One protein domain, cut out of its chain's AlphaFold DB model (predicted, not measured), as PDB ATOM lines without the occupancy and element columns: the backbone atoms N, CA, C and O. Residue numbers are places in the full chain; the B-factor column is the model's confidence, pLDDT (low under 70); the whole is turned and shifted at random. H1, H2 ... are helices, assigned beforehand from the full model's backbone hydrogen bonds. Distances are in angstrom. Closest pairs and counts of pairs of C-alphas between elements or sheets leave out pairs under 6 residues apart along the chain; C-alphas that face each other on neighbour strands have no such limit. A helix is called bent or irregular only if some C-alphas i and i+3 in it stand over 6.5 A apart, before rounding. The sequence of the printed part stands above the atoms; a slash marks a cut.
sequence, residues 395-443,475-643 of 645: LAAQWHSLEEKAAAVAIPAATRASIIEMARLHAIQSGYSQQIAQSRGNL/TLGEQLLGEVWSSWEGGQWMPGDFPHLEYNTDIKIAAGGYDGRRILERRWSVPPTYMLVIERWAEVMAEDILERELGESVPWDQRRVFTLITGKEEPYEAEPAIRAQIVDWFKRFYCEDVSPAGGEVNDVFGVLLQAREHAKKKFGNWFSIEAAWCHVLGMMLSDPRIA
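AT A GLANCE: This is residues 395 to 443 and 475 to 643 of the 645 residues of the protein "PSD2 domain-containing protein" of Omnitrophica bacterium OLB16 (UniProt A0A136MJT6). The long helix H7 passes through the middle of the domain, and H10 packs along it, running the opposite way; the kinked helix H9 packs on the other side of H10 at a steeper slant, so that H10 lies between H7 and H9, which stay apart. H8 crosses the first part of H9, the short H4 packs on H7, H1 and H6 make corners with H7 at its first end, and H2 runs beside H7 without touching it, while long loops wind round the outside. The printed part has 218 residues with ten named helices, H1 to H10 in chain order, and no named strand; its class is all helix. It is compact, with a radius of gyration of the C-alphas of 18.1 A, and spans 56 by 42 by 34 A.

HOW THE PARTS SIT: H9, residues 599 to 622, is the longest helix by residues; it has a kink of 63 degrees near residue 616 and is irregular, with C-alphas 618 and 621 9.5 A apart. With H10, residues 626 to 638, it forms a helical hairpin: residues 604 to 615 of H9 touch residues 627 to 632 of H10, the closest C-alphas being those of Ala 611 and Ala 628, 4.9 A apart. Their tilt of 38 degrees, opposite ways, is only just steep. H8, residues 575 to 590, touches H9 with residues 578 to 583 alone, closest at Ile 582 and Val 601, C-alphas 6.4 A apart, at a steep tilt of 65 degrees, opposite ways. H10 also touches H7, residues 528 to 550, closest at Ala 538 and Leu 637, C-alphas 4.8 A apart; their shallow tilt of 34 degrees, opposite ways, is only just short of steep. H7 is the hub, touching four helices, and is apart from H9. H4, residues 475 to 481, touches residues 541 to 545 of H7, closest at Leu 481 and Ile 545, C-alphas 6.1 A apart, at a shallow tilt of 30 degrees, the same way. H1, residues 395 to 406, touches H7 with residues 402 to 406 alone, closest at Ala 406 and Pro 528, C-alphas 5.5 A apart; at 71 degrees they are only just about perpendicular. H6, residues 505 to 510, touches H7 closest at Ala 510 and Thr 529, C-alphas 5.1 A apart. H5, residues 500 to 503, touches H6 only at the corner, closest at Leu 501 and Lys 508, C-alphas 5.0 A apart. H2, residues 413 to 427, and H7 are near each other. H3, residues 433 to 436, is close to H2 but not clearly touching, with C-alphas 427 and 433 5.3 A apart. Every O i to N i+4 pair is within hydrogen-bond range in H2, H4, H6 and H8; the counts are 6 of 8 in H1, 18 of 19 in H7, 18 of 20 in H9 and 8 of 9 in H10, and H3 and H5 are too short for such a pair.

IN THESE COORDINATES: From first to last C-alpha H7 measures 33.2 A, H9 32.0 A, H8 21.8 A, H2 20.4 A, H10 18.0 A and H1 15.4 A. H1 begins at C-alpha 395, (80.109, 26.030, 31.634). H9 begins at C-alpha 599, (84.670, 40.767, 39.881), and H10 ends at C-alpha 638, (77.412, 36.422, 23.239).

THE WHOLE: The two C-alphas farthest apart, those of Arg 517 and Glu 573, are 56.4 A apart. Residues 444 to 474 are not printed, and C-alphas 443 and 475 are 31.6 A apart across the cut. The links H4 to H5, H6 to H7 and H7 to H8 are long. The mean pLDDT of the printed part is 70.3; 77 residues are under 70, among them 395 to 443 and 483 to 505.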
ATOM      1  N   LEU A 395      80.512  26.221  33.037       37.00
ATOM      2  CA  LEU A 395      80.109  26.030  31.634       37.00
ATOM      3  C   LEU A 395      81.013  26.819  30.681       37.00
ATOM      4  O   LEU A 395      81.232  26.352  29.571       37.00
ATOM      5  N   ALA A 396      81.605  27.935  31.119       31.52
ATOM      6  CA  ALA A 396      82.590  28.703  30.353       31.52
ATOM      7  C   ALA A 396      83.845  27.881  29.972       31.52
ATOM      8  O   ALA A 396      84.456  28.115  28.934       31.52
ATOM      9  N   ALA A 397      84.215  26.860  30.755       32.81
ATOM     10  CA  ALA A 397      85.324  25.965  30.411       32.81
ATOM     11  C   ALA A 397      84.902  24.872  29.409       32.81
ATOM     12  O   ALA A 397      85.663  24.511  28.509       32.81
ATOM     13  N   GLN A 398      83.668  24.359  29.513       33.34
ATOM     14  CA  GLN A 398      83.105  23.457  28.498       33.34
ATOM     15  C   GLN A 398      82.777  24.184  27.189       33.34
ATOM     16  O   GLN A 398      82.858  23.565  26.128       33.34
ATOM     17  N   TRP A 399      82.467  25.477  27.260       35.00
ATOM     18  CA  TRP A 399      82.218  26.383  26.144       35.00
ATOM     19  C   TRP A 399      83.384  26.418  25.164       35.00
ATOM     20  O   TRP A 399      83.197  26.104  23.993       35.00
ATOM     21  N   HIS A 400      84.608  26.629  25.655       33.94
ATOM     22  CA  HIS A 400      85.808  26.547  24.820       33.94
ATOM     23  C   HIS A 400      86.004  25.157  24.189       33.94
ATOM     24  O   HIS A 400      86.413  25.044  23.033       33.94
ATOM     25  N   SER A 401      85.632  24.077  24.890       33.12
ATOM     26  CA  SER A 401      85.665  22.721  24.312       33.12
ATOM     27  C   SER A 401      84.576  22.484  23.253       33.12
ATOM     28  O   SER A 401      84.726  21.621  22.385       33.12
ATOM     29  N   LEU A 402      83.456  23.210  23.333       30.81
ATOM     30  CA  LEU A 402      82.362  23.168  22.366       30.81
ATOM     31  C   LEU A 402      82.666  24.039  21.148       30.81
ATOM     32  O   LEU A 402      82.311  23.615  20.057       30.81
ATOM     33  N   GLU A 403      83.375  25.161  21.294       30.12
ATOM     34  CA  GLU A 403      83.932  25.956  20.186       30.12
ATOM     35  C   GLU A 403      84.917  25.120  19.349       30.12
ATOM     36  O   GLU A 403      84.784  25.043  18.125       30.12
ATOM     37  N   GLU A 404      85.839  24.389  19.993       36.62
ATOM     38  CA  GLU A 404      86.744  23.449  19.305       36.62
ATOM     39  C   GLU A 404      85.986  22.315  18.591       36.62
ATOM     40  O   GLU A 404      86.369  21.892  17.497       36.62
ATOM     41  N   LYS A 405      84.880  21.829  19.172       32.06
ATOM     42  CA  LYS A 405      84.030  20.795  18.556       32.06
ATOM     43  C   LYS A 405      83.128  21.349  17.454       32.06
ATOM     44  O   LYS A 405      82.927  20.661  16.459       32.06
ATOM     45  N   ALA A 406      82.606  22.567  17.585       29.16
ATOM     46  CA  ALA A 406      81.799  23.250  16.576       29.16
ATOM     47  C   ALA A 406      82.640  23.572  15.334       29.16
ATOM     48  O   ALA A 406      82.165  23.377  14.215       29.16
ATOM     49  N   ALA A 407      83.919  23.925  15.521       34.94
ATOM     50  CA  ALA A 407      84.896  24.043  14.439       34.94
ATOM     51  C   ALA A 407      85.117  22.723  13.667       34.94
ATOM     52  O   ALA A 407      85.544  22.750  12.511       34.94
ATOM     53  N   ALA A 408      84.794  21.570  14.270       32.38
ATOM     54  CA  ALA A 408      84.895  20.244  13.659       32.38
ATOM     55  C   ALA A 408      83.577  19.723  13.042       32.38
ATOM     56  O   ALA A 408      83.591  18.693  12.361       32.38
ATOM     57  N   VAL A 409      82.436  20.400  13.239       32.19
ATOM     58  CA  VAL A 409      81.150  19.996  12.645       32.19
ATOM     59  C   VAL A 409      81.048  20.549  11.223       32.19
ATOM     60  O   VAL A 409      81.057  21.756  10.999       32.19
ATOM     61  N   ALA A 410      80.913  19.656  10.240       34.16
ATOM     62  CA  ALA A 410      80.657  20.025   8.852       34.16
ATOM     63  C   ALA A 410      79.261  20.664   8.716       34.16
ATOM     64  O   ALA A 410      78.257  19.974   8.546       34.16
ATOM     65  N   ILE A 411      79.196  21.992   8.807       38.75
ATOM     66  CA  ILE A 411      77.987  22.774   8.524       38.75
ATOM     67  C   ILE A 411      77.625  22.573   7.040       38.75
ATOM     68  O   ILE A 411      78.504  22.730   6.184       38.75
ATOM     69  N   PRO A 412      76.362  22.252   6.694       42.97
ATOM     70  CA  PRO A 412      75.933  22.159   5.303       42.97
ATOM     71  C   PRO A 412      76.293  23.430   4.527       42.97
ATOM     72  O   PRO A 412      76.085  24.546   5.006       42.97
ATOM     73  N   ALA A 413      76.823  23.277   3.310       36.34
ATOM     74  CA  ALA A 413      77.323  24.396   2.510       36.34
ATOM     75  C   ALA A 413      76.275  25.505   2.288       36.34
ATOM     76  O   ALA A 413      76.643  26.673   2.229       36.34
ATOM     77  N   ALA A 414      74.987  25.151   2.232       36.75
ATOM     78  CA  ALA A 414      73.873  26.092   2.098       36.75
ATOM     79  C   ALA A 414      73.647  26.944   3.363       36.75
ATOM     80  O   ALA A 414      73.459  28.153   3.264       36.75
ATOM     81  N   THR A 415      73.753  26.349   4.554       40.88
ATOM     82  CA  THR A 415      73.665  27.071   5.834       40.88
ATOM     83  C   THR A 415      74.867  27.992   6.012       40.88
ATOM     84  O   THR A 415      74.719  29.153   6.381       40.88
ATOM     85  N   ARG A 416      76.066  27.513   5.654       37.06
ATOM     86  CA  ARG A 416      77.279  28.340   5.644       37.06
ATOM     87  C   ARG A 416      77.169  29.494   4.642       37.06
ATOM     88  O   ARG A 416      77.560  30.605   4.971       37.06
ATOM     89  N   ALA A 417      76.624  29.247   3.451       37.75
ATOM     90  CA  ALA A 417      76.383  30.279   2.447       37.75
ATOM     91  C   ALA A 417      75.347  31.307   2.916       37.75
ATOM     92  O   ALA A 417      75.574  32.488   2.716       37.75
ATOM     93  N   SER A 418      74.283  30.890   3.605       40.47
ATOM     94  CA  SER A 418      73.260  31.800   4.145       40.47
ATOM     95  C   SER A 418      73.808  32.679   5.275       40.47
ATOM     96  O   SER A 418      73.560  33.878   5.301       40.47
ATOM     97  N   ILE A 419      74.633  32.115   6.167       39.31
ATOM     98  CA  ILE A 419      75.340  32.878   7.213       39.31
ATOM     99  C   ILE A 419      76.335  33.873   6.590       39.31
ATOM    100  O   ILE A 419      76.413  35.025   7.018       39.31
ATOM    101  N   ILE A 420      77.080  33.451   5.560       37.91
ATOM    102  CA  ILE A 420      78.038  34.305   4.842       37.91
ATOM    103  C   ILE A 420      77.323  35.391   4.028       37.91
ATOM    104  O   ILE A 420      77.801  36.520   3.992       37.91
ATOM    105  N   GLU A 421      76.192  35.086   3.397       39.91
ATOM    106  CA  GLU A 421      75.432  36.046   2.596       39.91
ATOM    107  C   GLU A 421      74.738  37.085   3.482       39.91
ATOM    108  O   GLU A 421      74.799  38.268   3.167       39.91
ATOM    109  N   MET A 422      74.227  36.699   4.659       40.34
ATOM    110  CA  MET A 422      73.792  37.661   5.682       40.34
ATOM    111  C   MET A 422      74.932  38.585   6.127       40.34
ATOM    112  O   MET A 422      74.741  39.793   6.254       40.34
ATOM    113  N   ALA A 423      76.137  38.039   6.337       32.47
ATOM    114  CA  ALA A 423      77.311  38.848   6.657       32.47
ATOM    115  C   ALA A 423      77.699  39.787   5.507       32.47
ATOM    116  O   ALA A 423      78.177  40.890   5.748       32.47
ATOM    117  N   ARG A 424      77.471  39.376   4.257       32.03
ATOM    118  CA  ARG A 424      77.811  40.142   3.058       32.03
ATOM    119  C   ARG A 424      76.807  41.256   2.763       32.03
ATOM    120  O   ARG A 424      77.236  42.358   2.437       32.03
ATOM    121  N   LEU A 425      75.510  40.988   2.889       35.50
ATOM    122  CA  LEU A 425      74.440  41.954   2.627       35.50
ATOM    123  C   LEU A 425      74.426  43.078   3.670       35.50
ATOM    124  O   LEU A 425      74.327  44.243   3.296       35.50
ATOM    125  N   HIS A 426      74.657  42.755   4.947       33.66
ATOM    126  CA  HIS A 426      74.758  43.763   6.006       33.66
ATOM    127  C   HIS A 426      76.068  44.572   5.905       33.66
ATOM    128  O   HIS A 426      76.064  45.800   5.998       33.66
ATOM    129  N   ALA A 427      77.188  43.913   5.565       29.98
ATOM    130  CA  ALA A 427      78.481  44.580   5.387       29.98
ATOM    131  C   ALA A 427      78.521  45.594   4.228       29.98
ATOM    132  O   ALA A 427      79.363  46.493   4.231       29.98
ATOM    133  N   ILE A 428      77.635  45.460   3.237       32.09
ATOM    134  CA  ILE A 428      77.533  46.388   2.101       32.09
ATOM    135  C   ILE A 428      76.789  47.683   2.484       32.09
ATOM    136  O   ILE A 428      76.970  48.696   1.809       32.09
ATOM    137  N   GLN A 429      76.005  47.692   3.568       37.06
ATOM    138  CA  GLN A 429      75.166  48.836   3.942       37.06
ATOM    139  C   GLN A 429      75.703  49.659   5.110       37.06
ATOM    140  O   GLN A 429      75.720  50.886   5.028       37.06
ATOM    141  N   SER A 430      76.197  49.016   6.168       34.03
ATOM    142  CA  SER A 430      76.844  49.714   7.275       34.03
ATOM    143  C   SER A 430      78.306  49.954   6.889       34.03
ATOM    144  O   SER A 430      79.148  49.055   7.012       34.03
ATOM    145  N   GLY A 431      78.642  51.153   6.405       33.22
ATOM    146  CA  GLY A 431      79.999  51.558   5.982       33.22
ATOM    147  C   GLY A 431      81.119  51.421   7.039       33.22
ATOM    148  O   GLY A 431      82.240  51.860   6.802       33.22
ATOM    149  N   TYR A 432      80.831  50.794   8.182       31.61
ATOM    150  CA  TYR A 432      81.710  50.501   9.312       31.61
ATOM    151  C   TYR A 432      82.315  49.076   9.313       31.61
ATOM    152  O   TYR A 432      83.373  48.851   9.905       31.61
ATOM    153  N   SER A 433      81.715  48.102   8.616       33.72
ATOM    154  CA  SER A 433      82.009  46.663   8.808       33.72
ATOM    155  C   SER A 433      83.354  46.166   8.235       33.72
ATOM    156  O   SER A 433      83.947  45.213   8.751       33.72
ATOM    157  N   GLN A 434      83.914  46.827   7.211       33.50
ATOM    158  CA  GLN A 434      85.186  46.395   6.605       33.50
ATOM    159  C   GLN A 434      86.384  46.492   7.569       33.50
ATOM    160  O   GLN A 434      87.387  45.798   7.382       33.50
ATOM    161  N   GLN A 435      86.292  47.317   8.617       37.00
ATOM    162  CA  GLN A 435      87.395  47.552   9.552       37.00
ATOM    163  C   GLN A 435      87.409  46.589  10.750       37.00
ATOM    164  O   GLN A 435      88.496  46.303  11.272       37.00
ATOM    165  N   ILE A 436      86.256  46.041  11.153       32.50
ATOM    166  CA  ILE A 436      86.119  45.134  12.308       32.50
ATOM    167  C   ILE A 436      86.547  43.703  11.945       32.50
ATOM    168  O   ILE A 436      87.296  43.075  12.705       32.50
ATOM    169  N   ALA A 437      86.202  43.230  10.742       28.52
ATOM    170  CA  ALA A 437      86.575  41.898  10.251       28.52
ATOM    171  C   ALA A 437      88.103  41.676  10.190       28.52
ATOM    172  O   ALA A 437      88.583  40.562  10.389       28.52
ATOM    173  N   GLN A 438      88.892  42.739   9.992       32.59
ATOM    174  CA  GLN A 438      90.357  42.662   9.971       32.59
ATOM    175  C   GLN A 438      91.004  42.603  11.372       32.59
ATOM    176  O   GLN A 438      92.175  42.244  11.479       32.59
ATOM    177  N   SER A 439      90.293  42.943  12.459       34.50
ATOM    178  CA  SER A 439      90.838  42.913  13.840       34.50
ATOM    179  C   SER A 439      90.720  41.560  14.544       34.50
ATOM    180  O   SER A 439      91.492  41.299  15.462       34.50
ATOM    181  N   ARG A 440      89.786  40.691  14.131       32.94
ATOM    182  CA  ARG A 440      89.489  39.430  14.841       32.94
ATOM    183  C   ARG A 440      90.586  38.362  14.738       32.94
ATOM    184  O   ARG A 440      90.587  37.421  15.520       32.94
ATOM    185  N   GLY A 441      91.551  38.509  13.830       27.08
ATOM    186  CA  GLY A 441      92.583  37.493  13.600       27.08
ATOM    187  C   GLY A 441      93.640  37.322  14.702       27.08
ATOM    188  O   GLY A 441      94.412  36.378  14.600       27.08
ATOM    189  N   ASN A 442      93.724  38.198  15.718       29.89
ATOM    190  CA  ASN A 442      94.935  38.295  16.561       29.89
ATOM    191  C   ASN A 442      94.727  38.542  18.079       29.89
ATOM    192  O   ASN A 442      95.678  38.967  18.733       29.89
ATOM    193  N   LEU A 443      93.544  38.322  18.671       27.77
ATOM    194  CA  LEU A 443      93.243  38.843  20.027       27.77
ATOM    195  C   LEU A 443      92.841  37.834  21.124       27.77
ATOM    196  O   LEU A 443      92.253  38.252  22.112       27.77
ATOM    197  N   THR A 475      62.256  38.046  20.637       88.06
ATOM    198  CA  THR A 475      61.655  38.994  21.592       88.06
ATOM    199  C   THR A 475      62.710  39.687  22.458       88.06
ATOM    200  O   THR A 475      62.600  40.877  22.744       88.06
ATOM    201  N   LEU A 476      63.771  38.978  22.858       88.25
ATOM    202  CA  LEU A 476      64.894  39.577  23.580       88.25
ATOM    203  C   LEU A 476      65.599  40.651  22.739       88.25
ATOM    204  O   LEU A 476      65.887  41.727  23.255       88.25
ATOM    205  N   GLY A 477      65.841  40.392  21.451       85.00
ATOM    206  CA  GLY A 477      66.398  41.390  20.530       85.00
ATOM    207  C   GLY A 477      65.513  42.629  20.417       85.00
ATOM    208  O   GLY A 477      66.003  43.748  20.554       85.00
ATOM    209  N   GLU A 478      64.201  42.437  20.279       85.31
ATOM    210  CA  GLU A 478      63.226  43.533  20.231       85.31
ATOM    211  C   GLU A 478      63.203  44.372  21.504       85.31
ATOM    212  O   GLU A 478      63.128  45.597  21.447       85.31
ATOM    213  N   GLN A 479      63.294  43.739  22.675       87.69
ATOM    214  CA  GLN A 479      63.336  44.459  23.945       87.69
ATOM    215  C   GLN A 479      64.582  45.345  24.064       87.69
ATOM    216  O   GLN A 479      64.498  46.436  24.640       87.69
ATOM    217  N   LEU A 480      65.713  44.883  23.522       84.19
ATOM    218  CA  LEU A 480      66.986  45.601  23.541       84.19
ATOM    219  C   LEU A 480      67.033  46.728  22.501       84.19
ATOM    220  O   LEU A 480      67.453  47.829  22.841       84.19
ATOM    221  N   LEU A 481      66.566  46.487  21.274       75.81
ATOM    222  CA  LEU A 481      66.590  47.471  20.184       75.81
ATOM    223  C   LEU A 481      65.400  48.433  20.174       75.81
ATOM    224  O   LEU A 481      65.502  49.551  19.673       75.81
ATOM    225  N   GLY A 482      64.253  47.994  20.686       72.31
ATOM    226  CA  GLY A 482      62.962  48.647  20.485       72.31
ATOM    227  C   GLY A 482      62.255  48.289  19.176       72.31
ATOM    228  O   GLY A 482      61.167  48.815  18.953       72.31
ATOM    229  N   GLU A 483      62.828  47.416  18.341       66.44
ATOM    230  CA  GLU A 483      62.211  46.930  17.100       66.44
ATOM    231  C   GLU A 483      62.701  45.538  16.669       66.44
ATOM    232  O   GLU A 483      63.668  45.002  17.211       66.44
ATOM    233  N   VAL A 484      62.016  44.977  15.670       64.06
ATOM    234  CA  VAL A 484      62.216  43.635  15.108       64.06
ATOM    235  C   VAL A 484      63.592  43.497  14.456       64.06
ATOM    236  O   VAL A 484      63.936  44.237  13.534       64.06
ATOM    237  N   TRP A 485      64.346  42.465  14.845       61.50
ATOM    238  CA  TRP A 485      65.530  42.045  14.090       61.50
ATOM    239  C   TRP A 485      65.117  41.440  12.734       61.50
ATOM    240  O   TRP A 485      64.666  40.291  12.671       61.50
ATOM    241  N   SER A 486      65.246  42.215  11.652       53.88
ATOM    242  CA  SER A 486      64.791  41.866  10.296       53.88
ATOM    243  C   SER A 486      65.872  42.135   9.235       53.88
ATOM    244  O   SER A 486      66.741  42.986   9.425       53.88
ATOM    245  N   SER A 487      65.859  41.393   8.116       46.31
ATOM    246  CA  SER A 487      66.795  41.622   7.000       46.31
ATOM    247  C   SER A 487      66.311  42.667   6.010       46.31
ATOM    248  O   SER A 487      65.146  42.694   5.617       46.31
ATOM    249  N   TRP A 488      67.288  43.387   5.465       39.03
ATOM    250  CA  TRP A 488      67.214  44.092   4.195       39.03
ATOM    251  C   TRP A 488      67.627  43.145   3.051       39.03
ATOM    252  O   TRP A 488      68.788  42.741   2.970       39.03
ATOM    253  N   GLU A 489      66.705  42.785   2.153       37.97
ATOM    254  CA  GLU A 489      67.039  42.127   0.880       37.97
ATOM    255  C   GLU A 489      66.787  43.089  -0.293       37.97
ATOM    256  O   GLU A 489      65.697  43.624  -0.476       37.97
ATOM    257  N   GLY A 490      67.808  43.313  -1.127       36.53
ATOM    258  CA  GLY A 490      67.617  43.839  -2.484       36.53
ATOM    259  C   GLY A 490      67.209  45.311  -2.638       36.53
ATOM    260  O   GLY A 490      66.730  45.676  -3.710       36.53
ATOM    261  N   GLY A 491      67.408  46.184  -1.645       31.12
ATOM    262  CA  GLY A 491      67.047  47.603  -1.801       31.12
ATOM    263  C   GLY A 491      65.647  47.977  -1.321       31.12
ATOM    264  O   GLY A 491      65.290  49.153  -1.395       31.12
ATOM    265  N   GLN A 492      64.860  47.018  -0.829       28.31
ATOM    266  CA  GLN A 492      63.531  47.263  -0.279       28.31
ATOM    267  C   GLN A 492      63.367  46.518   1.046       28.31
ATOM    268  O   GLN A 492      63.729  45.354   1.171       28.31
ATOM    269  N   TRP A 493      62.792  47.198   2.038       38.06
ATOM    270  CA  TRP A 493      62.149  46.514   3.154       38.06
ATOM    271  C   TRP A 493      61.079  45.624   2.544       38.06
ATOM    272  O   TRP A 493      60.207  46.161   1.861       38.06
ATOM    273  N   MET A 494      61.143  44.306   2.739       37.22
ATOM    274  CA  MET A 494      59.973  43.483   2.449       37.22
ATOM    275  C   MET A 494      58.807  44.085   3.243       37.22
ATOM    276  O   MET A 494      58.956  44.289   4.449       37.22
ATOM    277  N   PRO A 495      57.685  44.466   2.608       31.80
ATOM    278  CA  PRO A 495      56.550  44.973   3.364       31.80
ATOM    279  C   PRO A 495      56.047  43.899   4.343       31.80
ATOM    280  O   PRO A 495      55.472  42.893   3.925       31.80
ATOM    281  N   GLY A 496      56.287  44.125   5.636       38.78
ATOM    282  CA  GLY A 496      55.950  43.221   6.738       38.78
ATOM    283  C   GLY A 496      57.194  42.697   7.456       38.78
ATOM    284  O   GLY A 496      58.136  42.231   6.828       38.78
ATOM    285  N   ASP A 497      57.189  42.783   8.780       44.62
ATOM    286  CA  ASP A 497      58.221  42.268   9.675       44.62
ATOM    287  C   ASP A 497      58.505  40.779   9.387       44.62
ATOM    288  O   ASP A 497      57.690  39.915   9.707       44.62
ATOM    289  N   PHE A 498      59.655  40.448   8.788       50.19
ATOM    290  CA  PHE A 498      60.112  39.060   8.613       50.19
ATOM    291  C   PHE A 498      61.267  38.750   9.580       50.19
ATOM    292  O   PHE A 498      62.437  38.829   9.188       50.19
ATOM    293  N   PRO A 499      60.982  38.392  10.847       58.44
ATOM    294  CA  PRO A 499      62.019  38.024  11.795       58.44
ATOM    295  C   PRO A 499      62.831  36.810  11.340       58.44
ATOM    296  O   PRO A 499      62.282  35.740  11.053       58.44
ATOM    297  N   HIS A 500      64.161  36.932  11.356       60.62
ATOM    298  CA  HIS A 500      65.072  35.843  10.982       60.62
ATOM    299  C   HIS A 500      64.848  34.570  11.799       60.62
ATOM    300  O   HIS A 500      64.826  33.469  11.256       60.62
ATOM    301  N   LEU A 501      64.667  34.713  13.109       64.44
ATOM    302  CA  LEU A 501      64.513  33.581  14.022       64.44
ATOM    303  C   LEU A 501      63.116  32.948  13.959       64.44
ATOM    304  O   LEU A 501      62.933  31.830  14.443       64.44
ATOM    305  N   GLU A 502      62.151  33.625  13.332       64.94
ATOM    306  CA  GLU A 502      60.791  33.122  13.149       64.94
ATOM    307  C   GLU A 502      60.611  32.428  11.793       64.94
ATOM    308  O   GLU A 502      60.106  31.299  11.745       64.94
ATOM    309  N   TYR A 503      61.052  33.083  10.713       62.59
ATOM    310  CA  TYR A 503      60.723  32.705   9.336       62.59
ATOM    311  C   TYR A 503      61.890  32.106   8.547       62.59
ATOM    312  O   TYR A 503      61.657  31.275   7.663       62.59
ATOM    313  N   ASN A 504      63.146  32.442   8.873       68.25
ATOM    314  CA  ASN A 504      64.281  31.771   8.246       68.25
ATOM    315  C   ASN A 504      64.439  30.379   8.867       68.25
ATOM    316  O   ASN A 504      65.023  30.198   9.936       68.25
ATOM    317  N   THR A 505      63.892  29.383   8.172       69.81
ATOM    318  CA  THR A 505      63.809  28.004   8.663       69.81
ATOM    319  C   THR A 505      65.189  27.419   8.984       69.81
ATOM    320  O   THR A 505      65.325  26.695   9.969       69.81
ATOM    321  N   ASP A 506      66.228  27.777   8.225       73.44
ATOM    322  CA  ASP A 506      67.585  27.275   8.455       73.44
ATOM    323  C   ASP A 506      68.191  27.842   9.744       73.44
ATOM    324  O   ASP A 506      68.742  27.089  10.550       73.44
ATOM    325  N   ILE A 507      68.051  29.153   9.975       75.44
ATOM    326  CA  ILE A 507      68.532  29.806  11.205       75.44
ATOM    327  C   ILE A 507      67.717  29.327  12.406       75.44
ATOM    328  O   ILE A 507      68.288  28.994  13.443       75.44
ATOM    329  N   LYS A 508      66.394  29.224  12.258       79.81
ATOM    330  CA  LYS A 508      65.496  28.717  13.297       79.81
ATOM    331  C   LYS A 508      65.868  27.300  13.725       79.81
ATOM    332  O   LYS A 508      65.979  27.043  14.920       79.81
ATOM    333  N   ILE A 509      66.113  26.388  12.779       81.25
ATOM    334  CA  ILE A 509      66.592  25.030  13.087       81.25
ATOM    335  C   ILE A 509      67.980  25.078  13.737       81.25
ATOM    336  O   ILE A 509      68.215  24.369  14.718       81.25
ATOM    337  N   ALA A 510      68.902  25.902  13.224       80.94
ATOM    338  CA  ALA A 510      70.245  26.038  13.791       80.94
ATOM    339  C   ALA A 510      70.200  26.506  15.256       80.94
ATOM    340  O   ALA A 510      70.950  25.980  16.081       80.94
ATOM    341  N   ALA A 511      69.256  27.389  15.585       81.38
ATOM    342  CA  ALA A 511      68.920  27.849  16.929       81.38
ATOM    343  C   ALA A 511      67.992  26.885  17.703       81.38
ATOM    344  O   ALA A 511      67.307  27.282  18.640       81.38
ATOM    345  N   GLY A 512      67.965  25.596  17.357       80.88
ATOM    346  CA  GLY A 512      67.246  24.579  18.133       80.88
ATOM    347  C   GLY A 512      65.721  24.618  17.990       80.88
ATOM    348  O   GLY A 512      65.020  23.900  18.703       80.88
ATOM    349  N   GLY A 513      65.196  25.420  17.066       84.31
ATOM    350  CA  GLY A 513      63.801  25.395  16.650       84.31
ATOM    351  C   GLY A 513      63.470  24.196  15.758       84.31
ATOM    352  O   GLY A 513      64.186  23.196  15.693       84.31
ATOM    353  N   TYR A 514      62.347  24.302  15.059       82.00
ATOM    354  CA  TYR A 514      61.782  23.248  14.225       82.00
ATOM    355  C   TYR A 514      61.107  23.871  12.997       82.00
ATOM    356  O   TYR A 514      60.682  25.024  13.038       82.00
ATOM    357  N   ASP A 515      61.007  23.112  11.906       73.69
ATOM    358  CA  ASP A 515      60.316  23.540  10.676       73.69
ATOM    359  C   ASP A 515      58.880  23.010  10.593       73.69
ATOM    360  O   ASP A 515      58.153  23.260   9.633       73.69
ATOM    361  N   GLY A 516      58.498  22.195  11.575       71.62
ATOM    362  CA  GLY A 516      57.206  21.546  11.639       71.62
ATOM    363  C   GLY A 516      57.020  20.472  10.581       71.62
ATOM    364  O   GLY A 516      55.979  19.836  10.623       71.62
ATOM    365  N   ARG A 517      57.978  20.205   9.676       69.38
ATOM    366  CA  ARG A 517      57.861  19.289   8.527       69.38
ATOM    367  C   ARG A 517      58.845  18.123   8.574       69.38
ATOM    368  O   ARG A 517      58.412  16.980   8.425       69.38
ATOM    369  N   ARG A 518      60.139  18.402   8.732       72.38
ATOM    370  CA  ARG A 518      61.223  17.411   8.837       72.38
ATOM    371  C   ARG A 518      61.741  17.326  10.265       72.38
ATOM    372  O   ARG A 518      61.978  16.230  10.765       72.38
ATOM    373  N   ILE A 519      61.879  18.475  10.912       78.12
ATOM    374  CA  ILE A 519      62.186  18.606  12.327       78.12
ATOM    375  C   ILE A 519      60.858  18.888  13.027       78.12
ATOM    376  O   ILE A 519      60.234  19.923  12.811       78.12
ATOM    377  N   LEU A 520      60.389  17.913  13.804       78.88
ATOM    378  CA  LEU A 520      59.059  17.942  14.425       78.88
ATOM    379  C   LEU A 520      59.086  18.389  15.884       78.88
ATOM    380  O   LEU A 520      58.034  18.532  16.488       78.88
ATOM    381  N   GLU A 521      60.272  18.578  16.454       79.75
ATOM    382  CA  GLU A 521      60.431  18.956  17.848       79.75
ATOM    383  C   GLU A 521      61.600  19.918  18.012       79.75
ATOM    384  O   GLU A 521      62.630  19.791  17.341       79.75
ATOM    385  N   ARG A 522      61.444  20.845  18.957       83.94
ATOM    386  CA  ARG A 522      62.520  21.708  19.439       83.94
ATOM    387  C   ARG A 522      63.613  20.914  20.138       83.94
ATOM    388  O   ARG A 522      63.370  19.866  20.743       83.94
ATOM    389  N   ARG A 523      64.820  21.468  20.120       80.25
ATOM    390  CA  ARG A 523      65.946  21.020  20.936       80.25
ATOM    391  C   ARG A 523      65.967  21.800  22.245       80.25
ATOM    392  O   ARG A 523      66.076  23.018  22.241       80.25
ATOM    393  N   TRP A 524      65.916  21.071  23.352       74.44
ATOM    394  CA  TRP A 524      65.988  21.645  24.699       74.44
ATOM    395  C   TRP A 524      67.415  21.681  25.265       74.44
ATOM    396  O   TRP A 524      67.701  22.427  26.192       74.44
ATOM    397  N   SER A 525      68.326  20.902  24.681       70.38
ATOM    398  CA  SER A 525      69.770  20.961  24.931       70.38
ATOM    399  C   SER A 525      70.445  21.900  23.935       70.38
ATOM    400  O   SER A 525      70.060  21.860  22.769       70.38
ATOM    401  N   VAL A 526      71.498  22.620  24.332       70.44
ATOM    402  CA  VAL A 526      72.274  23.525  23.458       70.44
ATOM    403  C   VAL A 526      72.968  22.746  22.327       70.44
ATOM    404  O   VAL A 526      73.956  22.056  22.594       70.44
ATOM    405  N   PRO A 527      72.498  22.800  21.061       69.88
ATOM    406  CA  PRO A 527      73.261  22.225  19.963       69.88
ATOM    407  C   PRO A 527      74.446  23.149  19.617       69.88
ATOM    408  O   PRO A 527      74.318  24.367  19.741       69.88
ATOM    409  N   PRO A 528      75.574  22.627  19.098       75.38
ATOM    410  CA  PRO A 528      76.707  23.464  18.685       75.38
ATOM    411  C   PRO A 528      76.333  24.565  17.679       75.38
ATOM    412  O   PRO A 528      76.933  25.632  17.662       75.38
ATOM    413  N   THR A 529      75.312  24.333  16.852       80.25
ATOM    414  CA  THR A 529      74.813  25.318  15.882       80.25
ATOM    415  C   THR A 529      74.104  26.498  16.531       80.25
ATOM    416  O   THR A 529      74.140  27.587  15.969       80.25
ATOM    417  N   TYR A 530      73.496  26.307  17.706       81.69
ATOM    418  CA  TYR A 530      72.836  27.388  18.440       81.69
ATOM    419  C   TYR A 530      73.855  28.443  18.836       81.69
ATOM    420  O   TYR A 530      73.563  29.633  18.797       81.69
ATOM    421  N   MET A 531      75.079  28.005  19.127       76.19
ATOM    422  CA  MET A 531      76.137  28.915  19.509       76.19
ATOM    423  C   MET A 531      76.558  29.868  18.406       76.19
ATOM    424  O   MET A 531      76.626  31.073  18.625       76.19
ATOM    425  N   LEU A 532      76.700  29.347  17.194       81.12
ATOM    426  CA  LEU A 532      76.967  30.175  16.022       81.12
ATOM    427  C   LEU A 532      75.849  31.198  15.785       81.12
ATOM    428  O   LEU A 532      76.114  32.304  15.317       81.12
ATOM    429  N   VAL A 533      74.602  30.838  16.113       82.12
ATOM    430  CA  VAL A 533      73.477  31.772  16.020       82.12
ATOM    431  C   VAL A 533      73.559  32.842  17.104       82.12
ATOM    432  O   VAL A 533      73.417  34.007  16.752       82.12
ATOM    433  N   ILE A 534      73.829  32.498  18.372       83.06
ATOM    434  CA  ILE A 534      73.997  33.506  19.436       83.06
ATOM    435  C   ILE A 534      75.134  34.462  19.089       83.06
ATOM    436  O   ILE A 534      74.939  35.667  19.159       83.06
ATOM    437  N   GLU A 535      76.306  33.953  18.713       82.12
ATOM    438  CA  GLU A 535      77.466  34.792  18.399       82.12
ATOM    439  C   GLU A 535      77.155  35.771  17.268       82.12
ATOM    440  O   GLU A 535      77.487  36.955  17.350       82.12
ATOM    441  N   ARG A 536      76.477  35.292  16.216       81.12
ATOM    442  CA  ARG A 536      76.108  36.147  15.091       81.12
ATOM    443  C   ARG A 536      75.016  37.143  15.464       81.12
ATOM    444  O   ARG A 536      75.093  38.295  15.050       81.12
ATOM    445  N   TRP A 537      74.021  36.707  16.228       83.44
ATOM    446  CA  TRP A 537      72.975  37.572  16.760       83.44
ATOM    447  C   TRP A 537      73.587  38.673  17.635       83.44
ATOM    448  O   TRP A 537      73.328  39.843  17.398       83.44
ATOM    449  N   ALA A 538      74.487  38.328  18.555       85.62
ATOM    450  CA  ALA A 538      75.177  39.257  19.443       85.62
ATOM    451  C   ALA A 538      76.015  40.294  18.686       85.62
ATOM    452  O   ALA A 538      76.011  41.468  19.046       85.62
ATOM    453  N   GLU A 539      76.717  39.870  17.631       80.19
ATOM    454  CA  GLU A 539      77.491  40.771  16.775       80.19
ATOM    455  C   GLU A 539      76.597  41.810  16.092       80.19
ATOM    456  O   GLU A 539      76.872  43.001  16.198       80.19
ATOM    457  N   VAL A 540      75.514  41.365  15.446       78.94
ATOM    458  CA  VAL A 540      74.585  42.276  14.759       78.94
ATOM    459  C   VAL A 540      73.872  43.181  15.765       78.94
ATOM    460  O   VAL A 540      73.773  44.382  15.546       78.94
ATOM    461  N   MET A 541      73.459  42.643  16.915       82.12
ATOM    462  CA  MET A 541      72.818  43.435  17.966       82.12
ATOM    463  C   MET A 541      73.729  44.501  18.552       82.12
ATOM    464  O   MET A 541      73.275  45.619  18.771       82.12
ATOM    465  N   ALA A 542      75.001  44.194  18.790       86.81
ATOM    466  CA  ALA A 542      75.940  45.192  19.281       86.81
ATOM    467  C   ALA A 542      76.107  46.351  18.285       86.81
ATOM    468  O   ALA A 542      76.099  47.506  18.704       86.81
ATOM    469  N   GLU A 543      76.226  46.055  16.987       81.00
ATOM    470  CA  GLU A 543      76.331  47.076  15.937       81.00
ATOM    471  C   GLU A 543      75.055  47.933  15.858       81.00
ATOM    472  O   GLU A 543      75.139  49.160  15.961       81.00
ATOM    473  N   ASP A 544      73.881  47.296  15.795       81.62
ATOM    474  CA  ASP A 544      72.586  47.980  15.709       81.62
ATOM    475  C   ASP A 544      72.315  48.874  16.931       81.62
ATOM    476  O   ASP A 544      71.875  50.015  16.782       81.62
ATOM    477  N   ILE A 545      72.594  48.388  18.151       85.44
ATOM    478  CA  ILE A 545      72.422  49.172  19.388       85.44
ATOM    479  C   ILE A 545      73.271  50.442  19.329       85.44
ATOM    480  O   ILE A 545      72.802  51.517  19.703       85.44
ATOM    481  N   LEU A 546      74.520  50.335  18.874       85.75
ATOM    482  CA  LEU A 546      75.427  51.475  18.800       85.75
ATOM    483  C   LEU A 546      74.961  52.508  17.780       85.75
ATOM    484  O   LEU A 546      74.905  53.693  18.108       85.75
ATOM    485  N   GLU A 547      74.631  52.066  16.565       80.25
ATOM    486  CA  GLU A 547      74.177  52.955  15.494       80.25
ATOM    487  C   GLU A 547      72.918  53.720  15.912       80.25
ATOM    488  O   GLU A 547      72.820  54.933  15.711       80.25
ATOM    489  N   ARG A 548      71.986  53.022  16.564       79.81
ATOM    490  CA  ARG A 548      70.725  53.598  17.027       79.81
ATOM    491  C   ARG A 548      70.930  54.508  18.222       79.81
ATOM    492  O   ARG A 548      70.555  55.669  18.177       79.81
ATOM    493  N   GLU A 549      71.506  54.014  19.310       85.94
ATOM    494  CA  GLU A 549      71.491  54.767  20.564       85.94
ATOM    495  C   GLU A 549      72.573  55.843  20.636       85.94
ATOM    496  O   GLU A 549      72.354  56.879  21.267       85.94
ATOM    497  N   LEU A 550      73.732  55.633  20.003       85.31
ATOM    498  CA  LEU A 550      74.864  56.567  20.067       85.31
ATOM    499  C   LEU A 550      74.926  57.537  18.875       85.31
ATOM    500  O   LEU A 550      75.751  58.461  18.885       85.31
ATOM    501  N   GLY A 551      74.023  57.382  17.900       75.81
ATOM    502  CA  GLY A 551      73.829  58.313  16.792       75.81
ATOM    503  C   GLY A 551      73.480  59.737  17.251       75.81
ATOM    504  O   GLY A 551      72.923  59.960  18.326       75.81
ATOM    505  N   GLU A 552      73.815  60.735  16.429       67.56
ATOM    506  CA  GLU A 552      73.729  62.162  16.796       67.56
ATOM    507  C   GLU A 552      72.299  62.682  17.048       67.56
ATOM    508  O   GLU A 552      72.135  63.760  17.619       67.56
ATOM    509  N   SER A 553      71.267  61.939  16.642       68.81
ATOM    510  CA  SER A 553      69.871  62.390  16.612       68.81
ATOM    511  C   SER A 553      68.918  61.643  17.551       68.81
ATOM    512  O   SER A 553      67.731  61.969  17.547       68.81
ATOM    513  N   VAL A 554      69.390  60.678  18.352       71.06
ATOM    514  CA  VAL A 554      68.504  59.870  19.212       71.06
ATOM    515  C   VAL A 554      68.371  60.463  20.622       71.06
ATOM    516  O   VAL A 554      69.371  60.571  21.341       71.06
ATOM    517  N   PRO A 555      67.150  60.858  21.042       82.06
ATOM    518  CA  PRO A 555      66.887  61.370  22.383       82.06
ATOM    519  C   PRO A 555      67.245  60.368  23.488       82.06
ATOM    520  O   PRO A 555      67.056  59.162  23.346       82.06
ATOM    521  N   TRP A 556      67.727  60.878  24.625       83.88
ATOM    522  CA  TRP A 556      68.145  60.047  25.762       83.88
ATOM    523  C   TRP A 556      67.028  59.150  26.307       83.88
ATOM    524  O   TRP A 556      67.274  58.012  26.687       83.88
ATOM    525  N   ASP A 557      65.794  59.649  26.330       84.31
ATOM    526  CA  ASP A 557      64.603  58.935  26.801       84.31
ATOM    527  C   ASP A 557      64.168  57.787  25.878       84.31
ATOM    528  O   ASP A 557      63.354  56.957  26.281       84.31
ATOM    529  N   GLN A 558      64.729  57.708  24.669       81.75
ATOM    530  CA  GLN A 558      64.505  56.610  23.728       81.75
ATOM    531  C   GLN A 558      65.582  55.518  23.820       81.75
ATOM    532  O   GLN A 558      65.418  54.459  23.217       81.75
ATOM    533  N   ARG A 559      66.660  55.741  24.589       87.88
ATOM    534  CA  ARG A 559      67.725  54.752  24.802       87.88
ATOM    535  C   ARG A 559      67.276  53.666  25.777       87.88
ATOM    536  O   ARG A 559      66.696  53.941  26.828       87.88
ATOM    537  N   ARG A 560      67.580  52.417  25.441       88.38
ATOM    538  CA  ARG A 560      67.222  51.205  26.188       88.38
ATOM    539  C   ARG A 560      68.440  50.536  26.813       88.38
ATOM    540  O   ARG A 560      68.297  49.924  27.877       88.38
ATOM    541  N   VAL A 561      69.609  50.669  26.182       91.88
ATOM    542  CA  VAL A 561      70.868  50.034  26.586       91.88
ATOM    543  C   VAL A 561      71.803  51.035  27.266       91.88
ATOM    544  O   VAL A 561      72.217  50.798  28.398       91.88
ATOM    545  N   PHE A 562      72.110  52.170  26.643       93.06
ATOM    546  CA  PHE A 562      72.929  53.247  27.210       93.06
ATOM    547  C   PHE A 562      72.052  54.252  27.963       93.06
ATOM    548  O   PHE A 562      71.699  55.312  27.448       93.06
ATOM    549  N   THR A 563      71.675  53.897  29.192       92.62
ATOM    550  CA  THR A 563      70.696  54.652  29.997       92.62
ATOM    551  C   THR A 563      71.319  55.549  31.066       92.62
ATOM    552  O   THR A 563      70.639  56.431  31.595       92.62
ATOM    553  N   LEU A 564      72.601  55.339  31.390       94.56
ATOM    554  CA  LEU A 564      73.335  56.059  32.438       94.56
ATOM    555  C   LEU A 564      74.543  56.842  31.908       94.56
ATOM    556  O   LEU A 564      75.036  57.727  32.607       94.56
ATOM    557  N   ILE A 565      75.012  56.533  30.696       93.88
ATOM    558  CA  ILE A 565      76.165  57.177  30.049       93.88
ATOM    559  C   ILE A 565      75.862  57.522  28.586       93.88
ATOM    560  O   ILE A 565      75.033  56.886  27.935       93.88
ATOM    561  N   THR A 566      76.532  58.542  28.052       90.12
ATOM    562  CA  THR A 566      76.390  58.969  26.659       90.12
ATOM    563  C   THR A 566      77.018  57.997  25.681       90.12
ATOM    564  O   THR A 566      76.707  58.105  24.498       90.12
ATOM    565  N   GLY A 567      77.887  57.096  26.151       89.62
ATOM    566  CA  GLY A 567      78.677  56.182  25.328       89.62
ATOM    567  C   GLY A 567      79.909  56.855  24.720       89.62
ATOM    568  O   GLY A 567      80.585  56.252  23.893       89.62
ATOM    569  N   LYS A 568      80.214  58.094  25.125       88.81
ATOM    570  CA  LYS A 568      81.315  58.920  24.582       88.81
ATOM    571  C   LYS A 568      82.347  59.303  25.643       88.81
ATOM    572  O   LYS A 568      83.308  60.006  25.350       88.81
ATOM    573  N   GLU A 569      82.136  58.862  26.876       90.31
ATOM    574  CA  GLU A 569      82.989  59.155  28.012       90.31
ATOM    575  C   GLU A 569      84.359  58.489  27.897       90.31
ATOM    576  O   GLU A 569      84.490  57.348  27.450       90.31
ATOM    577  N   GLU A 570      85.386  59.184  28.385       91.19
ATOM    578  CA  GLU A 570      86.710  58.597  28.553       91.19
ATOM    579  C   GLU A 570      86.729  57.671  29.781       91.19
ATOM    580  O   GLU A 570      86.480  58.135  30.901       91.19
ATOM    581  N   PRO A 571      87.059  56.369  29.625       90.50
ATOM    582  CA  PRO A 571      86.903  55.392  30.703       90.50
ATOM    583  C   PRO A 571      87.649  55.700  31.999       90.50
ATOM    584  O   PRO A 571      87.149  55.397  33.076       90.50
ATOM    585  N   TYR A 572      88.821  56.328  31.903       89.62
ATOM    586  CA  TYR A 572      89.628  56.697  33.069       89.62
ATOM    587  C   TYR A 572      89.066  57.894  33.845       89.62
ATOM    588  O   TYR A 572      89.387  58.068  35.016       89.62
ATOM    589  N   GLU A 573      88.245  58.727  33.205       93.44
ATOM    590  CA  GLU A 573      87.674  59.932  33.813       93.44
ATOM    591  C   GLU A 573      86.264  59.671  34.358       93.44
ATOM    592  O   GLU A 573      85.875  60.234  35.380       93.44
ATOM    593  N   ALA A 574      85.515  58.780  33.704       94.88
ATOM    594  CA  ALA A 574      84.124  58.469  34.021       94.88
ATOM    595  C   ALA A 574      83.920  57.064  34.615       94.88
ATOM    596  O   ALA A 574      82.814  56.521  34.548       94.88
ATOM    597  N   GLU A 575      84.958  56.464  35.208       96.31
ATOM    598  CA  GLU A 575      84.920  55.088  35.725       96.31
ATOM    599  C   GLU A 575      83.687  54.791  36.610       96.31
ATOM    600  O   GLU A 575      83.016  53.789  36.349       96.31
ATOM    601  N   PRO A 576      83.296  55.633  37.593       97.31
ATOM    602  CA  PRO A 576      82.115  55.349  38.414       97.31
ATOM    603  C   PRO A 576      80.807  55.260  37.613       97.31
ATOM    604  O   PRO A 576      79.980  54.393  37.890       97.31
ATOM    605  N   ALA A 577      80.623  56.129  36.613       97.25
ATOM    606  CA  ALA A 577      79.419  56.152  35.781       97.25
ATOM    607  C   ALA A 577      79.376  54.951  34.827       97.25
ATOM    608  O   ALA A 577      78.342  54.299  34.691       97.25
ATOM    609  N   ILE A 578      80.520  54.592  34.237       97.56
ATOM    610  CA  ILE A 578      80.639  53.415  33.370       97.56
ATOM    611  C   ILE A 578      80.376  52.127  34.149       97.56
ATOM    612  O   ILE A 578      79.642  51.259  33.685       97.56
ATOM    613  N   ARG A 579      80.924  51.999  35.360       98.06
ATOM    614  CA  ARG A 579      80.644  50.838  36.216       98.06
ATOM    615  C   ARG A 579      79.166  50.741  36.569       98.06
ATOM    616  O   ARG A 579      78.622  49.642  36.565       98.06
ATOM    617  N   ALA A 580      78.501  51.869  36.825       97.88
ATOM    618  CA  ALA A 580      77.056  51.887  37.035       97.88
ATOM    619  C   ALA A 580      76.285  51.433  35.780       97.88
ATOM    620  O   ALA A 580      75.349  50.646  35.908       97.88
ATOM    621  N   GLN A 581      76.709  51.846  34.579       97.25
ATOM    622  CA  GLN A 581      76.137  51.360  33.316       97.25
ATOM    623  C   GLN A 581      76.317  49.847  33.139       97.25
ATOM    624  O   GLN A 581      75.381  49.161  32.739       97.25
ATOM    625  N   ILE A 582      77.493  49.310  33.465       97.69
ATOM    626  CA  ILE A 582      77.750  47.866  33.392       97.69
ATOM    627  C   ILE A 582      76.833  47.115  34.366       97.69
ATOM    628  O   ILE A 582      76.235  46.111  33.990       97.69
ATOM    629  N   VAL A 583      76.658  47.610  35.596       97.19
ATOM    630  CA  VAL A 583      75.712  47.027  36.567       97.19
ATOM    631  C   VAL A 583      74.279  47.029  36.018       97.19
ATOM    632  O   VAL A 583      73.574  46.030  36.158       97.19
ATOM    633  N   ASP A 584      73.845  48.116  35.373       95.81
ATOM    634  CA  ASP A 584      72.542  48.189  34.697       95.81
ATOM    635  C   ASP A 584      72.422  47.140  33.573       95.81
ATOM    636  O   ASP A 584      71.395  46.468  33.469       95.81
ATOM    637  N   TRP A 585      73.490  46.892  32.805       96.06
ATOM    638  CA  TRP A 585      73.522  45.820  31.801       96.06
ATOM    639  C   TRP A 585      73.413  44.421  32.403       96.06
ATOM    640  O   TRP A 585      72.640  43.620  31.886       96.06
ATOM    641  N   PHE A 586      74.089  44.113  33.514       94.69
ATOM    642  CA  PHE A 586      73.912  42.816  34.193       94.69
ATOM    643  C   PHE A 586      72.454  42.587  34.614       94.69
ATOM    644  O   PHE A 586      71.902  41.500  34.410       94.69
ATOM    645  N   LYS A 587      71.789  43.632  35.117       92.94
ATOM    646  CA  LYS A 587      70.368  43.562  35.479       92.94
ATOM    647  C   LYS A 587      69.466  43.376  34.259       92.94
ATOM    648  O   LYS A 587      68.554  42.557  34.308       92.94
ATOM    649  N   ARG A 588      69.709  44.094  33.161       91.50
ATOM    650  CA  ARG A 588      68.872  44.026  31.946       91.50
ATOM    651  C   ARG A 588      69.097  42.756  31.133       91.50
ATOM    652  O   ARG A 588      68.138  42.134  30.695       91.50
ATOM    653  N   PHE A 589      70.351  42.365  30.929       92.38
ATOM    654  CA  PHE A 589      70.705  41.255  30.046       92.38
ATOM    655  C   PHE A 589      70.537  39.910  30.754       92.38
ATOM    656  O   PHE A 589      69.996  38.966  30.167       92.38
ATOM    657  N   TYR A 590      70.937  39.823  32.027       90.56
ATOM    658  CA  TYR A 590      71.010  38.551  32.757       90.56
ATOM    659  C   TYR A 590      70.050  38.445  33.946       90.56
ATOM    660  O   TYR A 590      69.857  37.337  34.455       90.56
ATOM    661  N   CYS A 591      69.406  39.549  34.345       92.38
ATOM    662  CA  CYS A 591      68.603  39.655  35.572       92.38
ATOM    663  C   CYS A 591      69.420  39.347  36.835       92.38
ATOM    664  O   CYS A 591      68.939  38.683  37.752       92.38
ATOM    665  N   GLU A 592      70.669  39.816  36.864       90.06
ATOM    666  CA  GLU A 592      71.613  39.597  37.962       90.06
ATOM    667  C   GLU A 592      71.904  40.907  38.705       90.06
ATOM    668  O   GLU A 592      72.179  41.943  38.095       90.06
ATOM    669  N   ASP A 593      71.874  40.855  40.037       90.06
ATOM    670  CA  ASP A 593      72.302  41.960  40.891       90.06
ATOM    671  C   ASP A 593      73.803  41.830  41.193       90.06
ATOM    672  O   ASP A 593      74.219  41.004  42.006       90.06
ATOM    673  N   VAL A 594      74.621  42.672  40.556       92.94
ATOM    674  CA  VAL A 594      76.081  42.718  40.755       92.94
ATOM    675  C   VAL A 594      76.530  44.018  41.426       92.94
ATOM    676  O   VAL A 594      75.873  45.058  41.342       92.94
ATOM    677  N   SER A 595      77.679  43.970  42.102       95.25
ATOM    678  CA  SER A 595      78.293  45.145  42.733       95.25
ATOM    679  C   SER A 595      79.141  45.933  41.725       95.25
ATOM    680  O   SER A 595      79.906  45.310  40.992       95.25
ATOM    681  N   PRO A 596      79.136  47.283  41.738       94.81
ATOM    682  CA  PRO A 596      80.033  48.096  40.905       94.81
ATOM    683  C   PRO A 596      81.533  47.793  41.087       94.81
ATOM    684  O   PRO A 596      82.336  48.058  40.190       94.81
ATOM    685  N   ALA A 597      81.911  47.259  42.255       93.06
ATOM    686  CA  ALA A 597      83.272  46.829  42.588       93.06
ATOM    687  C   ALA A 597      83.457  45.296  42.529       93.06
ATOM    688  O   ALA A 597      84.510  44.789  42.916       93.06
ATOM    689  N   GLY A 598      82.426  44.560  42.094       90.44
ATOM    690  CA  GLY A 598      82.438  43.103  41.945       90.44
ATOM    691  C   GLY A 598      83.364  42.637  40.822       90.44
ATOM    692  O   GLY A 598      83.720  43.418  39.936       90.44
ATOM    693  N   GLY A 599      83.763  41.363  40.869       91.06
ATOM    694  CA  GLY A 599      84.670  40.767  39.881       91.06
ATOM    695  C   GLY A 599      84.114  40.862  38.463       91.06
ATOM    696  O   GLY A 599      84.805  41.317  37.563       91.06
ATOM    697  N   GLU A 600      82.824  40.587  38.305       89.06
ATOM    698  CA  GLU A 600      82.118  40.599  37.026       89.06
ATOM    699  C   GLU A 600      82.167  41.983  36.360       89.06
ATOM    700  O   GLU A 600      82.437  42.108  35.166       89.06
ATOM    701  N   VAL A 601      81.957  43.047  37.142       95.31
ATOM    702  CA  VAL A 601      82.027  44.431  36.646       95.31
ATOM    703  C   VAL A 601      83.472  44.841  36.364       95.31
ATOM    704  O   VAL A 601      83.722  45.555  35.393       95.31
ATOM    705  N   ASN A 602      84.430  44.384  37.180       93.50
ATOM    706  CA  ASN A 602      85.856  44.618  36.939       93.50
ATOM    707  C   ASN A 602      86.314  43.994  35.618       93.50
ATOM    708  O   ASN A 602      87.049  44.646  34.877       93.50
ATOM    709  N   ASP A 603      85.854  42.784  35.308       91.75
ATOM    710  CA  ASP A 603      86.219  42.069  34.088       91.75
ATOM    711  C   ASP A 603      85.682  42.793  32.848       91.75
ATOM    712  O   ASP A 603      86.447  43.121  31.939       91.75
ATOM    713  N   VAL A 604      84.392  43.151  32.843       93.50
ATOM    714  CA  VAL A 604      83.774  43.899  31.732       93.50
ATOM    715  C   VAL A 604      84.433  45.272  31.547       93.50
ATOM    716  O   VAL A 604      84.738  45.673  30.421       93.50
ATOM    717  N   PHE A 605      84.711  45.991  32.639       95.88
ATOM    718  CA  PHE A 605      85.427  47.266  32.571       95.88
ATOM    719  C   PHE A 605      86.862  47.088  32.046       95.88
ATOM    720  O   PHE A 605      87.332  47.884  31.234       95.88
ATOM    721  N   GLY A 606      87.547  46.014  32.441       91.81
ATOM    722  CA  GLY A 606      88.864  45.652  31.920       91.81
ATOM    723  C   GLY A 606      88.855  45.414  30.408       91.81
ATOM    724  O   GLY A 606      89.745  45.905  29.709       91.81
ATOM    725  N   VAL A 607      87.829  44.734  29.888       91.06
ATOM    726  CA  VAL A 607      87.642  44.521  28.442       91.06
ATOM    727  C   VAL A 607      87.452  45.846  27.708       91.06
ATOM    728  O   VAL A 607      88.083  46.053  26.672       91.06
ATOM    729  N   LEU A 608      86.671  46.783  28.257       93.12
ATOM    730  CA  LEU A 608      86.527  48.124  27.683       93.12
ATOM    731  C   LEU A 608      87.880  48.837  27.553       93.12
ATOM    732  O   LEU A 608      88.188  49.391  26.496       93.12
ATOM    733  N   LEU A 609      88.702  48.808  28.609       93.75
ATOM    734  CA  LEU A 609      90.025  49.437  28.596       93.75
ATOM    735  C   LEU A 609      90.936  48.812  27.532       93.75
ATOM    736  O   LEU A 609      91.585  49.533  26.773       93.75
ATOM    737  N   GLN A 610      90.954  47.481  27.433       91.31
ATOM    738  CA  GLN A 610      91.753  46.769  26.432       91.31
ATOM    739  C   GLN A 610      91.279  47.063  25.002       91.31
ATOM    740  O   GLN A 610      92.098  47.370  24.132       91.31
ATOM    741  N   ALA A 611      89.966  47.018  24.763       87.94
ATOM    742  CA  ALA A 611      89.366  47.300  23.463       87.94
ATOM    743  C   ALA A 611      89.641  48.745  23.021       87.94
ATOM    744  O   ALA A 611      90.024  48.976  21.872       87.94
ATOM    745  N   ARG A 612      89.540  49.704  23.949       89.88
ATOM    746  CA  ARG A 612      89.911  51.106  23.725       89.88
ATOM    747  C   ARG A 612      91.376  51.243  23.319       89.88
ATOM    748  O   ARG A 612      91.656  51.870  22.301       89.88
ATOM    749  N   GLU A 613      92.312  50.680  24.084       89.25
ATOM    750  CA  GLU A 613      93.747  50.782  23.776       89.25
ATOM    751  C   GLU A 613      94.087  50.140  22.425       89.25
ATOM    752  O   GLU A 613      94.842  50.704  21.625       89.25
ATOM    753  N   HIS A 614      93.474  48.993  22.121       85.12
ATOM    754  CA  HIS A 614      93.628  48.341  20.825       85.12
ATOM    755  C   HIS A 614      93.114  49.219  19.678       85.12
ATOM    756  O   HIS A 614      93.831  49.451  18.698       85.12
ATOM    757  N   ALA A 615      91.893  49.739  19.799       80.56
ATOM    758  CA  ALA A 615      91.279  50.585  18.786       80.56
ATOM    759  C   ALA A 615      92.056  51.900  18.604       80.56
ATOM    760  O   ALA A 615      92.350  52.288  17.474       80.56
ATOM    761  N   LYS A 616      92.508  52.534  19.690       85.12
ATOM    762  CA  LYS A 616      93.354  53.732  19.637       85.12
ATOM    763  C   LYS A 616      94.677  53.471  18.917       85.12
ATOM    764  O   LYS A 616      95.087  54.274  18.082       85.12
ATOM    765  N   LYS A 617      95.322  52.327  19.172       87.06
ATOM    766  CA  LYS A 617      96.551  51.923  18.469       87.06
ATOM    767  C   LYS A 617      96.318  51.673  16.975       87.06
ATOM    768  O   LYS A 617      97.185  51.998  16.169       87.06
ATOM    769  N   LYS A 618      95.176  51.084  16.610       82.88
ATOM    770  CA  LYS A 618      94.834  50.732  15.224       82.88
ATOM    771  C   LYS A 618      94.395  51.943  14.396       82.88
ATOM    772  O   LYS A 618      94.799  52.058  13.243       82.88
ATOM    773  N   PHE A 619      93.588  52.832  14.972       77.44
ATOM    774  CA  PHE A 619      92.922  53.921  14.247       77.44
ATOM    775  C   PHE A 619      93.534  55.307  14.505       77.44
ATOM    776  O   PHE A 619      93.276  56.241  13.743       77.44
ATOM    777  N   GLY A 620      94.380  55.459  15.529       84.31
ATOM    778  CA  GLY A 620      95.059  56.718  15.840       84.31
ATOM    779  C   GLY A 620      94.065  57.867  16.024       84.31
ATOM    780  O   GLY A 620      93.204  57.811  16.895       84.31
ATOM    781  N   ASN A 621      94.165  58.891  15.174       75.75
ATOM    782  CA  ASN A 621      93.293  60.073  15.215       75.75
ATOM    783  C   ASN A 621      91.850  59.811  14.743       75.75
ATOM    784  O   ASN A 621      90.998  60.667  14.942       75.75
ATOM    785  N   TRP A 622      91.579  58.663  14.114       69.69
ATOM    786  CA  TRP A 622      90.240  58.258  13.660       69.69
ATOM    787  C   TRP A 622      89.525  57.355  14.673       69.69
ATOM    788  O   TRP A 622      88.491  56.771  14.369       69.69
ATOM    789  N   PHE A 623      90.110  57.180  15.859       78.50
ATOM    790  CA  PHE A 623      89.537  56.365  16.916       78.50
ATOM    791  C   PHE A 623      88.243  56.982  17.461       78.50
ATOM    792  O   PHE A 623      88.211  58.161  17.807       78.50
ATOM    793  N   SER A 624      87.224  56.137  17.619       78.94
ATOM    794  CA  SER A 624      86.053  56.407  18.448       78.94
ATOM    795  C   SER A 624      85.906  55.322  19.513       78.94
ATOM    796  O   SER A 624      86.095  54.132  19.232       78.94
ATOM    797  N   ILE A 625      85.533  55.731  20.727       85.12
ATOM    798  CA  ILE A 625      85.231  54.827  21.842       85.12
ATOM    799  C   ILE A 625      84.034  53.913  21.543       85.12
ATOM    800  O   ILE A 625      83.963  52.812  22.083       85.12
ATOM    801  N   GLU A 626      83.164  54.300  20.608       84.19
ATOM    802  CA  GLU A 626      82.054  53.480  20.107       84.19
ATOM    803  C   GLU A 626      82.552  52.110  19.612       84.19
ATOM    804  O   GLU A 626      81.981  51.081  19.953       84.19
ATOM    805  N   ALA A 627      83.701  52.038  18.929       79.50
ATOM    806  CA  ALA A 627      84.259  50.754  18.492       79.50
ATOM    807  C   ALA A 627      84.634  49.826  19.668       79.50
ATOM    808  O   ALA A 627      84.551  48.603  19.546       79.50
ATOM    809  N   ALA A 628      85.032  50.391  20.815       87.75
ATOM    810  CA  ALA A 628      85.292  49.618  22.026       87.75
ATOM    811  C   ALA A 628      83.983  49.131  22.666       87.75
ATOM    812  O   ALA A 628      83.908  47.982  23.102       87.75
ATOM    813  N   TRP A 629      82.934  49.959  22.652       90.44
ATOM    814  CA  TRP A 629      81.604  49.566  23.122       90.44
ATOM    815  C   TRP A 629      80.992  48.430  22.311       90.44
ATOM    816  O   TRP A 629      80.405  47.526  22.901       90.44
ATOM    817  N   CYS A 630      81.201  48.417  20.993       86.56
ATOM    818  CA  CYS A 630      80.748  47.329  20.129       86.56
ATOM    819  C   CYS A 630      81.322  45.982  20.590       86.56
ATOM    820  O   CYS A 630      80.629  44.968  20.600       86.56
ATOM    821  N   HIS A 631      82.592  45.974  21.011       86.19
ATOM    822  CA  HIS A 631      83.252  44.771  21.510       86.19
ATOM    823  C   HIS A 631      82.702  44.333  22.870       86.19
ATOM    824  O   HIS A 631      82.447  43.149  23.072       86.19
ATOM    825  N   VAL A 632      82.482  45.284  23.783       91.56
ATOM    826  CA  VAL A 632      81.923  45.003  25.112       91.56
ATOM    827  C   VAL A 632      80.502  44.448  25.008       91.56
ATOM    828  O   VAL A 632      80.214  43.411  25.606       91.56
ATOM    829  N   LEU A 633      79.630  45.085  24.220       91.44
ATOM    830  CA  LEU A 633      78.269  44.594  23.998       91.44
ATOM    831  C   LEU A 633      78.268  43.255  23.267       91.44
ATOM    832  O   LEU A 633      77.561  42.355  23.699       91.44
ATOM    833  N   GLY A 634      79.082  43.089  22.221       87.31
ATOM    834  CA  GLY A 634      79.187  41.814  21.511       87.31
ATOM    835  C   GLY A 634      79.606  40.677  22.444       87.31
ATOM    836  O   GLY A 634      78.991  39.616  22.423       87.31
ATOM    837  N   MET A 635      80.578  40.920  23.331       91.25
ATOM    838  CA  MET A 635      80.978  39.961  24.362       91.25
ATOM    839  C   MET A 635      79.814  39.641  25.310       91.25
ATOM    840  O   MET A 635      79.470  38.473  25.470       91.25
ATOM    841  N   MET A 636      79.180  40.655  25.908       92.06
ATOM    842  CA  MET A 636      78.080  40.441  26.855       92.06
ATOM    843  C   MET A 636      76.872  39.746  26.203       92.06
ATOM    844  O   MET A 636      76.295  38.824  26.775       92.06
ATOM    845  N   LEU A 637      76.493  40.133  24.989       90.06
ATOM    846  CA  LEU A 637      75.373  39.527  24.269       90.06
ATOM    847  C   LEU A 637      75.703  38.127  23.739       90.06
ATOM    848  O   LEU A 637      74.784  37.356  23.485       90.06
ATOM    849  N   SER A 638      76.984  37.781  23.593       85.81
ATOM    850  CA  SER A 638      77.412  36.422  23.239       85.81
ATOM    851  C   SER A 638      77.478  35.469  24.439       85.81
ATOM    852  O   SER A 638      77.586  34.257  24.257       85.81
ATOM    853  N   ASP A 639      77.389  36.000  25.663       84.69
ATOM    854  CA  ASP A 639      77.425  35.212  26.892       84.69
ATOM    855  C   ASP A 639      76.218  34.256  26.963       84.69
ATOM    856  O   ASP A 639      75.077  34.698  26.796       84.69
ATOM    857  N   PRO A 640      76.416  32.959  27.272       80.69
ATOM    858  CA  PRO A 640      75.326  31.988  27.349       80.69
ATOM    859  C   PRO A 640      74.185  32.389  28.290       80.69
ATOM    860  O   PRO A 640      73.041  31.991  28.062       80.69
ATOM    861  N   ARG A 641      74.448  33.202  29.320       83.94
ATOM    862  CA  ARG A 641      73.425  33.732  30.237       83.94
ATOM    863  C   ARG A 641      72.371  34.585  29.534       83.94
ATOM    864  O   ARG A 641      71.278  34.759  30.080       83.94
ATOM    865  N   ILE A 642      72.646  35.081  28.323       85.69
ATOM    866  CA  ILE A 642      71.634  35.741  27.494       85.69
ATOM    867  C   ILE A 642      70.517  34.761  27.121       85.69
ATOM    868  O   ILE A 642      69.335  35.077  27.238       85.69
ATOM    869  N   ALA A 643      70.890  33.533  26.763       83.06
ATOM    870  CA  ALA A 643      69.994  32.519  26.234       83.06
ATOM    871  C   ALA A 643      69.559  31.496  27.286       83.06
ATOM    872  O   ALA A 643      68.649  30.720  27.019       83.06
TER     873      ALA A 643